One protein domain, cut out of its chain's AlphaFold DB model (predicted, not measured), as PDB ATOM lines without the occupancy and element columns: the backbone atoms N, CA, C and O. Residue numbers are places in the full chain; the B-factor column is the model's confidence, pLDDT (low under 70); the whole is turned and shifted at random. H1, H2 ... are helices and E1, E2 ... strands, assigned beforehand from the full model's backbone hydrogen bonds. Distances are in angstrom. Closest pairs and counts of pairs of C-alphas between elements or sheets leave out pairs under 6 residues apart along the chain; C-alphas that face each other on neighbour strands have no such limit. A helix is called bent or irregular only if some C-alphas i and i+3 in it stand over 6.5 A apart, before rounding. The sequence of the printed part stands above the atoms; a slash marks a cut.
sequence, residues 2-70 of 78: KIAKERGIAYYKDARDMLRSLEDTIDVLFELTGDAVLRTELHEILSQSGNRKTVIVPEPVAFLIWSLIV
ATOM      1  N   LYS A   2     201.910 148.818 285.570       74.62
ATOM      2  CA  LYS A   2     202.256 150.181 286.002       74.62
ATOM      3  C   LYS A   2     201.732 151.264 285.040       74.62
ATOM      4  O   LYS A   2     200.999 152.141 285.471       74.62
ATOM      5  N   ILE A   3     201.960 151.075 283.738       86.81
ATOM      6  CA  ILE A   3     201.586 152.031 282.679       86.81
ATOM      7  C   ILE A   3     200.067 152.259 282.583       86.81
ATOM      8  O   ILE A   3     199.629 153.393 282.430       86.81
ATOM      9  N   ALA A   4     199.247 151.205 282.680       83.38
ATOM     10  CA  ALA A   4     197.788 151.337 282.596       83.38
ATOM     11  C   ALA A   4     197.231 152.134 283.786       83.38
ATOM     12  O   ALA A   4     196.476 153.084 283.598       83.38
ATOM     13  N   LYS A   5     197.687 151.802 285.002       83.50
ATOM     14  CA  LYS A   5     197.303 152.519 286.224       83.50
ATOM     15  C   LYS A   5     197.748 153.981 286.203       83.50
ATOM     16  O   LYS A   5     196.961 154.848 286.555       83.50
ATOM     17  N   GLU A   6     198.974 154.256 285.754       92.00
ATOM     18  CA  GLU A   6     199.504 155.623 285.612       92.00
ATOM     19  C   GLU A   6     198.678 156.476 284.637       92.00
ATOM     20  O   GLU A   6     198.607 157.690 284.792       92.00
ATOM     21  N   ARG A   7     198.020 155.848 283.657       92.31
ATOM     22  CA  ARG A   7     197.163 156.518 282.667       92.31
ATOM     23  C   ARG A   7     195.676 156.520 283.030       92.31
ATOM     24  O   ARG A   7     194.864 156.909 282.200       92.31
ATOM     25  N   GLY A   8     195.309 156.067 284.233       89.81
ATOM     26  CA  GLY A   8     193.908 155.985 284.660       89.81
ATOM     27  C   GLY A   8     193.077 154.964 283.876       89.81
ATOM     28  O   GLY A   8     191.855 155.067 283.839       89.81
ATOM     29  N   ILE A   9     193.723 153.984 283.239       88.75
ATOM     30  CA  ILE A   9     193.040 152.930 282.487       88.75
ATOM     31  C   ILE A   9     192.582 151.855 283.473       88.75
ATOM     32  O   ILE A   9     193.387 151.334 284.255       88.75
ATOM     33  N   ALA A  10     191.289 151.525 283.422       88.00
ATOM     34  CA  ALA A  10     190.701 150.474 284.241       88.00
ATOM     35  C   ALA A  10     191.434 149.143 284.026       88.00
ATOM     36  O   ALA A  10     191.818 148.784 282.912       88.00
ATOM     37  N   TYR A  11     191.649 148.416 285.118       89.50
ATOM     38  CA  TYR A  11     192.381 147.162 285.102       89.50
ATOM     39  C   TYR A  11     191.651 146.109 285.924       89.50
ATOM     40  O   TYR A  11     191.250 146.363 287.060       89.50
ATOM     41  N   TYR A  12     191.584 144.906 285.365       91.12
ATOM     42  CA  TYR A  12     190.925 143.756 285.956       91.12
ATOM     43  C   TYR A  12     191.867 142.557 285.932       91.12
ATOM     44  O   TYR A  12     192.602 142.350 284.966       91.12
ATOM     45  N   LYS A  13     191.859 141.774 287.013       91.12
ATOM     46  CA  LYS A  13     192.663 140.546 287.102       91.12
ATOM     47  C   LYS A  13     192.103 139.423 286.239       91.12
ATOM     48  O   LYS A  13     192.886 138.654 285.699       91.12
ATOM     49  N   ASP A  14     190.782 139.367 286.120       93.06
ATOM     50  CA  ASP A  14     190.062 138.369 285.343       93.06
ATOM     51  C   ASP A  14     189.132 139.068 284.343       93.06
ATOM     52  O   ASP A  14     188.427 140.022 284.688       93.06
ATOM     53  N   ALA A  15     189.150 138.609 283.092       92.94
ATOM     54  CA  ALA A  15     188.322 139.161 282.025       92.94
ATOM     55  C   ALA A  15     186.824 138.868 282.227       92.94
ATOM     56  O   ALA A  15     185.984 139.660 281.808       92.94
ATOM     57  N   ARG A  16     186.474 137.770 282.907       94.50
ATOM     58  CA  ARG A  16     185.089 137.399 283.232       94.50
ATOM     59  C   ARG A  16     184.507 138.370 284.247       94.50
ATOM     60  O   ARG A  16     183.389 138.842 284.074       94.50
ATOM     61  N   ASP A  17     185.282 138.712 285.272       93.69
ATOM     62  CA  ASP A  17     184.867 139.686 286.286       93.69
ATOM     63  C   ASP A  17     184.741 141.089 285.692       93.69
ATOM     64  O   ASP A  17     183.780 141.798 285.982       93.69
ATOM     65  N   MET A  18     185.669 141.460 284.804       92.88
ATOM     66  CA  MET A  18     185.578 142.692 284.020       92.88
ATOM     67  C   MET A  18     184.251 142.766 283.265       92.88
ATOM     68  O   MET A  18     183.504 143.728 283.445       92.88
ATOM     69  N   LEU A  19     183.932 141.725 282.493       92.06
ATOM     70  CA  LEU A  19     182.749 141.701 281.642       92.06
ATOM     71  C   LEU A  19     181.450 141.728 282.458       92.06
ATOM     72  O   LEU A  19     180.526 142.455 282.109       92.06
ATOM     73  N   ARG A  20     181.410 141.017 283.592       90.25
ATOM     74  CA  ARG A  20     180.287 141.077 284.543       90.25
ATOM     75  C   ARG A  20     180.120 142.456 285.177       90.25
ATOM     76  O   ARG A  20     178.998 142.851 285.450       90.25
ATOM     77  N   SER A  21     181.216 143.174 285.435       88.75
ATOM     78  CA  SER A  21     181.169 144.492 286.088       88.75
ATOM     79  C   SER A  21     180.807 145.641 285.149       88.75
ATOM     80  O   SER A  21     180.297 146.662 285.599       88.75
ATOM     81  N   LEU A  22     181.128 145.496 283.862       84.44
ATOM     82  CA  LEU A  22     180.955 146.541 282.859       84.44
ATOM     83  C   LEU A  22     179.675 146.367 282.036       84.44
ATOM     84  O   LEU A  22     179.315 147.305 281.329       84.44
ATOM     85  N   GLU A  23     178.990 145.225 282.146       78.69
ATOM     86  CA  GLU A  23     177.700 144.936 281.504       78.69
ATOM     87  C   GLU A  23     177.653 145.452 280.048       78.69
ATOM     88  O   GLU A  23     178.468 145.073 279.204       78.69
ATOM     89  N   ASP A  24     176.731 146.371 279.764       81.25
ATOM     90  CA  ASP A  24     176.471 146.960 278.458       81.25
ATOM     91  C   ASP A  24     177.269 148.254 278.226       81.25
ATOM     92  O   ASP A  24     176.852 149.119 277.464       81.25
ATOM     93  N   THR A  25     178.418 148.460 278.865       88.94
ATOM     94  CA  THR A  25     179.276 149.632 278.571       88.94
ATOM     95  C   THR A  25     180.341 149.339 277.518       88.94
ATOM     96  O   THR A  25     180.914 150.264 276.948       88.94
ATOM     97  N   ILE A  26     180.576 148.061 277.219       91.62
ATOM     98  CA  ILE A  26     181.550 147.620 276.222       91.62
ATOM     99  C   ILE A  26     180.833 147.417 274.890       91.62
ATOM    100  O   ILE A  26     179.823 146.727 274.827       91.62
ATOM    101  N   ASP A  27     181.356 148.010 273.819       93.69
ATOM    102  CA  ASP A  27     180.873 147.753 272.455       93.69
ATOM    103  C   ASP A  27     181.793 146.776 271.711       93.69
ATOM    104  O   ASP A  27     181.335 145.944 270.932       93.69
ATOM    105  N   VAL A  28     183.103 146.837 271.973       94.12
ATOM    106  CA  VAL A  28     184.112 145.984 271.334       94.12
ATOM    107  C   VAL A  28     185.098 145.479 272.381       94.12
ATOM    108  O   VAL A  28     185.724 146.269 273.085       94.12
ATOM    109  N   LEU A  29     185.266 144.159 272.453       94.81
ATOM    110  CA  LEU A  29     186.245 143.485 273.299       94.81
ATOM    111  C   LEU A  29     187.288 142.790 272.425       94.81
ATOM    112  O   LEU A  29     186.992 141.790 271.779       94.81
ATOM    113  N   PHE A  30     188.523 143.286 272.434       95.62
ATOM    114  CA  PHE A  30     189.650 142.589 271.816       95.62
ATOM    115  C   PHE A  30     190.142 141.468 272.736       95.62
ATOM    116  O   PHE A  30     190.693 141.727 273.805       95.62
ATOM    117  N   GLU A  31     189.945 140.224 272.311       94.25
ATOM    118  CA  GLU A  31     190.388 139.021 273.011       94.25
ATOM    119  C   GLU A  31     191.707 138.558 272.368       94.25
ATOM    120  O   GLU A  31     191.720 138.042 271.251       94.25
ATOM    121  N   LEU A  32     192.826 138.843 273.044       94.06
ATOM    122  CA  LEU A  32     194.194 138.661 272.528       94.06
ATOM    123  C   LEU A  32     194.970 137.546 273.248       94.06
ATOM    124  O   LEU A  32     196.198 137.539 273.225       94.06
ATOM    125  N   THR A  33     194.284 136.674 273.984       91.75
ATOM    126  CA  THR A  33     194.926 135.612 274.773       91.75
ATOM    127  C   THR A  33     195.178 134.347 273.962       91.75
ATOM    128  O   THR A  33     195.984 133.518 274.379       91.75
ATOM    129  N   GLY A  34     194.461 134.168 272.848       87.94
ATOM    130  CA  GLY A  34     194.484 132.940 272.056       87.94
ATOM    131  C   GLY A  34     193.791 131.748 272.736       87.94
ATOM    132  O   GLY A  34     193.741 130.660 272.160       87.94
ATOM    133  N   ASP A  35     193.221 131.930 273.933       92.06
ATOM    134  CA  ASP A  35     192.585 130.872 274.715       92.06
ATOM    135  C   ASP A  35     191.123 130.661 274.281       92.06
ATOM    136  O   ASP A  35     190.223 131.470 274.529       92.06
ATOM    137  N   ALA A  36     190.873 129.521 273.633       90.75
ATOM    138  CA  ALA A  36     189.542 129.144 273.166       90.75
ATOM    139  C   ALA A  36     188.536 128.904 274.308       90.75
ATOM    140  O   ALA A  36     187.341 129.148 274.115       90.75
ATOM    141  N   VAL A  37     188.998 128.442 275.476       95.00
ATOM    142  CA  VAL A  37     188.144 128.220 276.653       95.00
ATOM    143  C   VAL A  37     187.691 129.565 277.195       95.00
ATOM    144  O   VAL A  37     186.486 129.798 277.300       95.00
ATOM    145  N   LEU A  38     188.633 130.489 277.413       95.00
ATOM    146  CA  LEU A  38     188.310 131.846 277.852       95.00
ATOM    147  C   LEU A  38     187.321 132.517 276.896       95.00
ATOM    148  O   LEU A  38     186.315 133.068 277.338       95.00
ATOM    149  N   ARG A  39     187.561 132.448 275.582       94.56
ATOM    150  CA  ARG A  39     186.649 133.039 274.594       94.56
ATOM    151  C   ARG A  39     185.231 132.471 274.699       94.56
ATOM    152  O   ARG A  39     184.269 133.232 274.608       94.56
ATOM    153  N   THR A  40     185.100 131.161 274.903       95.62
ATOM    154  CA  THR A  40     183.794 130.504 275.072       95.62
ATOM    155  C   THR A  40     183.075 131.032 276.310       95.62
ATOM    156  O   THR A  40     181.929 131.466 276.218       95.62
ATOM    157  N   GLU A  41     183.768 131.108 277.444       96.50
ATOM    158  CA  GLU A  41     183.190 131.602 278.698       96.50
ATOM    159  C   GLU A  41     182.794 133.085 278.614       96.50
ATOM    160  O   GLU A  41     181.769 133.488 279.163       96.50
ATOM    161  N   LEU A  42     183.557 133.916 277.894       95.56
ATOM    162  CA  LEU A  42     183.182 135.314 277.652       95.56
ATOM    163  C   LEU A  42     181.891 135.415 276.826       95.56
ATOM    164  O   LEU A  42     181.017 136.219 277.154       95.56
ATOM    165  N   HIS A  43     181.728 134.581 275.795       94.94
ATOM    166  CA  HIS A  43     180.479 134.516 275.032       94.94
ATOM    167  C   HIS A  43     179.295 134.038 275.880       94.94
ATOM    168  O   HIS A  43     178.193 134.572 275.738       94.94
ATOM    169  N   GLU A  44     179.503 133.073 276.776       95.75
ATOM    170  CA  GLU A  44     178.466 132.620 277.709       95.75
ATOM    171  C   GLU A  44     178.021 133.742 278.650       95.75
ATOM    172  O   GLU A  44     176.820 133.931 278.842       95.75
ATOM    173  N   ILE A  45     178.958 134.540 279.172       95.12
ATOM    174  CA  ILE A  45     178.651 135.698 280.026       95.12
ATOM    175  C   ILE A  45     177.821 136.745 279.267       95.12
ATOM    176  O   ILE A  45     176.821 137.240 279.798       95.12
ATOM    177  N   LEU A  46     178.183 137.066 278.019       94.25
ATOM    178  CA  LEU A  46     177.393 137.985 277.182       94.25
ATOM    179  C   LEU A  46     175.988 137.435 276.909       94.25
ATOM    180  O   LEU A  46     174.999 138.155 277.018       94.25
ATOM    181  N   SER A  47     175.887 136.138 276.614       93.31
ATOM    182  CA  SER A  47     174.606 135.473 276.367       93.31
ATOM    183  C   SER A  47     173.694 135.503 277.599       93.31
ATOM    184  O   SER A  47     172.528 135.887 277.499       93.31
ATOM    185  N   GLN A  48     174.229 135.165 278.777       93.62
ATOM    186  CA  GLN A  48     173.487 135.133 280.044       93.62
ATOM    187  C   GLN A  48     173.021 136.518 280.502       93.62
ATOM    188  O   GLN A  48     171.947 136.634 281.088       93.62
ATOM    189  N   SER A  49     173.802 137.563 280.224       90.88
ATOM    190  CA  SER A  49     173.429 138.953 280.525       90.88
ATOM    191  C   SER A  49     172.447 139.553 279.513       90.88
ATOM    192  O   SER A  49     171.921 140.637 279.739       90.88
ATOM    193  N   GLY A  50     172.174 138.865 278.398       91.88
ATOM    194  CA  GLY A  50     171.371 139.409 277.304       91.88
ATOM    195  C   GLY A  50     172.099 140.476 276.478       91.88
ATOM    196  O   GLY A  50     171.484 141.072 275.588       91.88
ATOM    197  N   ASN A  51     173.397 140.690 276.716       91.69
ATOM    198  CA  ASN A  51     174.209 141.634 275.965       91.69
ATOM    199  C   ASN A  51     174.463 141.098 274.550       91.69
ATOM    200  O   ASN A  51     175.213 140.147 274.326       91.69
ATOM    201  N   ARG A  52     173.823 141.742 273.570       89.69
ATOM    202  CA  ARG A  52     173.943 141.416 272.139       89.69
ATOM    203  C   ARG A  52     174.756 142.433 271.348       89.69
ATOM    204  O   ARG A  52     174.894 142.277 270.138       89.69
ATOM    205  N   LYS A  53     175.233 143.493 272.001       93.38
ATOM    206  CA  LYS A  53     175.920 144.599 271.331       93.38
ATOM    207  C   LYS A  53     177.438 144.464 271.367       93.38
ATOM    208  O   LYS A  53     178.095 144.930 270.443       93.38
ATOM    209  N   THR A  54     177.981 143.818 272.400       94.94
ATOM    210  CA  THR A  54     179.424 143.628 272.535       94.94
ATOM    211  C   THR A  54     179.925 142.673 271.462       94.94
ATOM    212  O   THR A  54     179.525 141.510 271.409       94.94
ATOM    213  N   VAL A  55     180.860 143.138 270.640       94.31
ATOM    214  CA  VAL A  55     181.572 142.303 269.671       94.31
ATOM    215  C   VAL A  55     182.878 141.824 270.291       94.31
ATOM    216  O   VAL A  55     183.753 142.631 270.602       94.31
ATOM    217  N   ILE A  56     183.038 140.508 270.436       94.81
ATOM    218  CA  ILE A  56     184.335 139.912 270.773       94.81
ATOM    219  C   ILE A  56     185.151 139.783 269.485       94.81
ATOM    220  O   ILE A  56     184.759 139.071 268.562       94.81
ATOM    221  N   VAL A  57     186.284 140.478 269.428       95.19
ATOM    222  CA  VAL A  57     187.227 140.472 268.309       95.19
ATOM    223  C   VAL A  57     188.360 139.493 268.625       95.19
ATOM    224  O   VAL A  57     189.138 139.763 269.544       95.19
ATOM    225  N   PRO A  58     188.484 138.378 267.884       92.50
ATOM    226  CA  PRO A  58     189.561 137.412 268.088       92.50
ATOM    227  C   PRO A  58     190.937 137.969 267.704       92.50
ATOM    228  O   PRO A  58     191.049 138.797 266.796       92.50
ATOM    229  N   GLU A  59     191.991 137.425 268.309       92.25
ATOM    230  CA  GLU A  59     193.392 137.778 268.043       92.25
ATOM    231  C   GLU A  59     193.765 137.838 266.541       92.25
ATOM    232  O   GLU A  59     194.317 138.865 266.129       92.25
ATOM    233  N   PRO A  60     193.393 136.871 265.668       91.12
ATOM    234  CA  PRO A  60     193.683 136.976 264.234       91.12
ATOM    235  C   PRO A  60     193.087 138.214 263.560       91.12
ATOM    236  O   PRO A  60     193.701 138.812 262.676       91.12
ATOM    237  N   VAL A  61     191.890 138.623 263.988       93.12
ATOM    238  CA  VAL A  61     191.203 139.803 263.451       93.12
ATOM    239  C   VAL A  61     191.850 141.078 263.983       93.12
ATOM    240  O   VAL A  61     192.045 142.027 263.226       93.12
ATOM    241  N   ALA A  62     192.242 141.090 265.258       92.56
ATOM    242  CA  ALA A  62     192.990 142.195 265.846       92.56
ATOM    243  C   ALA A  62     194.312 142.435 265.103       92.56
ATOM    244  O   ALA A  62     194.642 143.572 264.764       92.56
ATOM    245  N   PHE A  63     195.031 141.354 264.787       92.19
ATOM    246  CA  PHE A  63     196.249 141.433 263.994       92.19
ATOM    247  C   PHE A  63     195.981 141.913 262.568       92.19
ATOM    248  O   PHE A  63     196.728 142.746 262.065       92.19
ATOM    249  N   LEU A  64     194.923 141.423 261.911       92.31
ATOM    250  CA  LEU A  64     194.546 141.900 260.580       92.31
ATOM    251  C   LEU A  64     194.334 143.419 260.589       92.31
ATOM    252  O   LEU A  64     194.953 144.119 259.792       92.31
ATOM    253  N   ILE A  65     193.529 143.932 261.524       92.56
ATOM    254  CA  ILE A  65     193.310 145.376 261.696       92.56
ATOM    255  C   ILE A  65     194.649 146.095 261.884       92.56
ATOM    256  O   ILE A  65     194.922 147.077 261.198       92.56
ATOM    257  N   TRP A  66     195.512 145.579 262.760       91.25
ATOM    258  CA  TRP A  66     196.829 146.157 263.003       91.25
ATOM    259  C   TRP A  66     197.687 146.212 261.734       91.25
ATOM    260  O   TRP A  66     198.220 147.269 261.403       91.25
ATOM    261  N   SER A  67     197.756 145.113 260.977       91.56
ATOM    262  CA  SER A  67     198.522 145.006 259.729       91.56
ATOM    263  C   SER A  67     198.053 145.959 258.628       91.56
ATOM    264  O   SER A  67     198.842 146.319 257.760       91.56
ATOM    265  N   LEU A  68     196.785 146.379 258.671       91.19
ATOM    266  CA  LEU A  68     196.227 147.360 257.741       91.19
ATOM    267  C   LEU A  68     196.532 148.803 258.170       91.19
ATOM    268  O   LEU A  68     196.560 149.695 257.326       91.19
ATOM    269  N   ILE A  69     196.738 149.040 259.469       93.12
ATOM    270  CA  ILE A  69     197.020 150.369 260.028       93.12
ATOM    271  C   ILE A  69     198.510 150.706 259.921       93.12
ATOM    272  O   ILE A  69     198.867 151.847 259.619       93.12
ATOM    273  N   VAL A  70     199.390 149.744 260.200       90.19
ATOM    274  CA  VAL A  70     200.834 149.995 260.220       90.19
ATOM    275  C   VAL A  70     201.437 149.941 258.819       90.19
ATOM    276  O   VAL A  70     201.138 149.062 258.018       90.19
TER     277      VAL A  70
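This is residues 2 to 70 of the 78 residues of an uncharacterized protein of bacterium HR13 (UniProt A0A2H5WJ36). A small body holds a ribbon of two parallel strands, E1 and E2, with H3 alongside and H2 packed on H3; two arms stick out of it, residues 2 to 9 with H1 and residues 64 to 70, mostly of H4. The 69 printed residues have four named helices and two named strands, in the order H1 H2 E1 H3 E2 H4; the class is mostly helix. The whole is only just compact, close to loose, with a radius of gyration of the C-alphas of 13.1 A, and spans 37 by 29 by 21 A.

Start at H1, residues 2 to 6, which touches no helix. Next comes H2, residues 15 to 25, irregular, with C-alphas 21 and 24 9.3 A apart. H3, residues 36 to 49, touches H2 at a steep tilt of 39 degrees, the same way; their closest C-alphas are Arg 16 and Leu 42, 6.3 A apart. Look at E1, residues 28 to 31, and its neighbour strand E2, residues 55 to 58: they are parallel, with 26 degrees between their N-to-C directions, and N 29 and O 55, 2.8 A apart, and N 31 and O 57, 2.9 A apart, are within hydrogen-bond range. E1, H3 and E2 form a strand-helix-strand unit, two parallel neighbour strands with a helix between, its crossover right-handed. The closest C-alphas of H3 and E2 are His 43 and Ile 56, 7.9 A apart. H4, residues 59 to 69, is apart from H3. Every O i to N i+4 pair is within hydrogen-bond range in H1, H3 and H4; in H2, 5 of 7 are.

Find C-alpha 2 at (202.256, 150.181, 286.002), where H1 begins. H2 is 14.3 A long, and E1 and E2 are 9.5 A each. H3 runs 20.2 A from C-alpha 36 at (189.542, 129.144, 273.166). H4 runs 15.4 A to C-alpha 69 at (197.020, 150.369, 260.028).

The two C-alphas farthest apart, Gln 48 and Val 70, are 36.9 A from each other. The printed part has no cut and no long link, and no printed residue is under 70 in pLDDT.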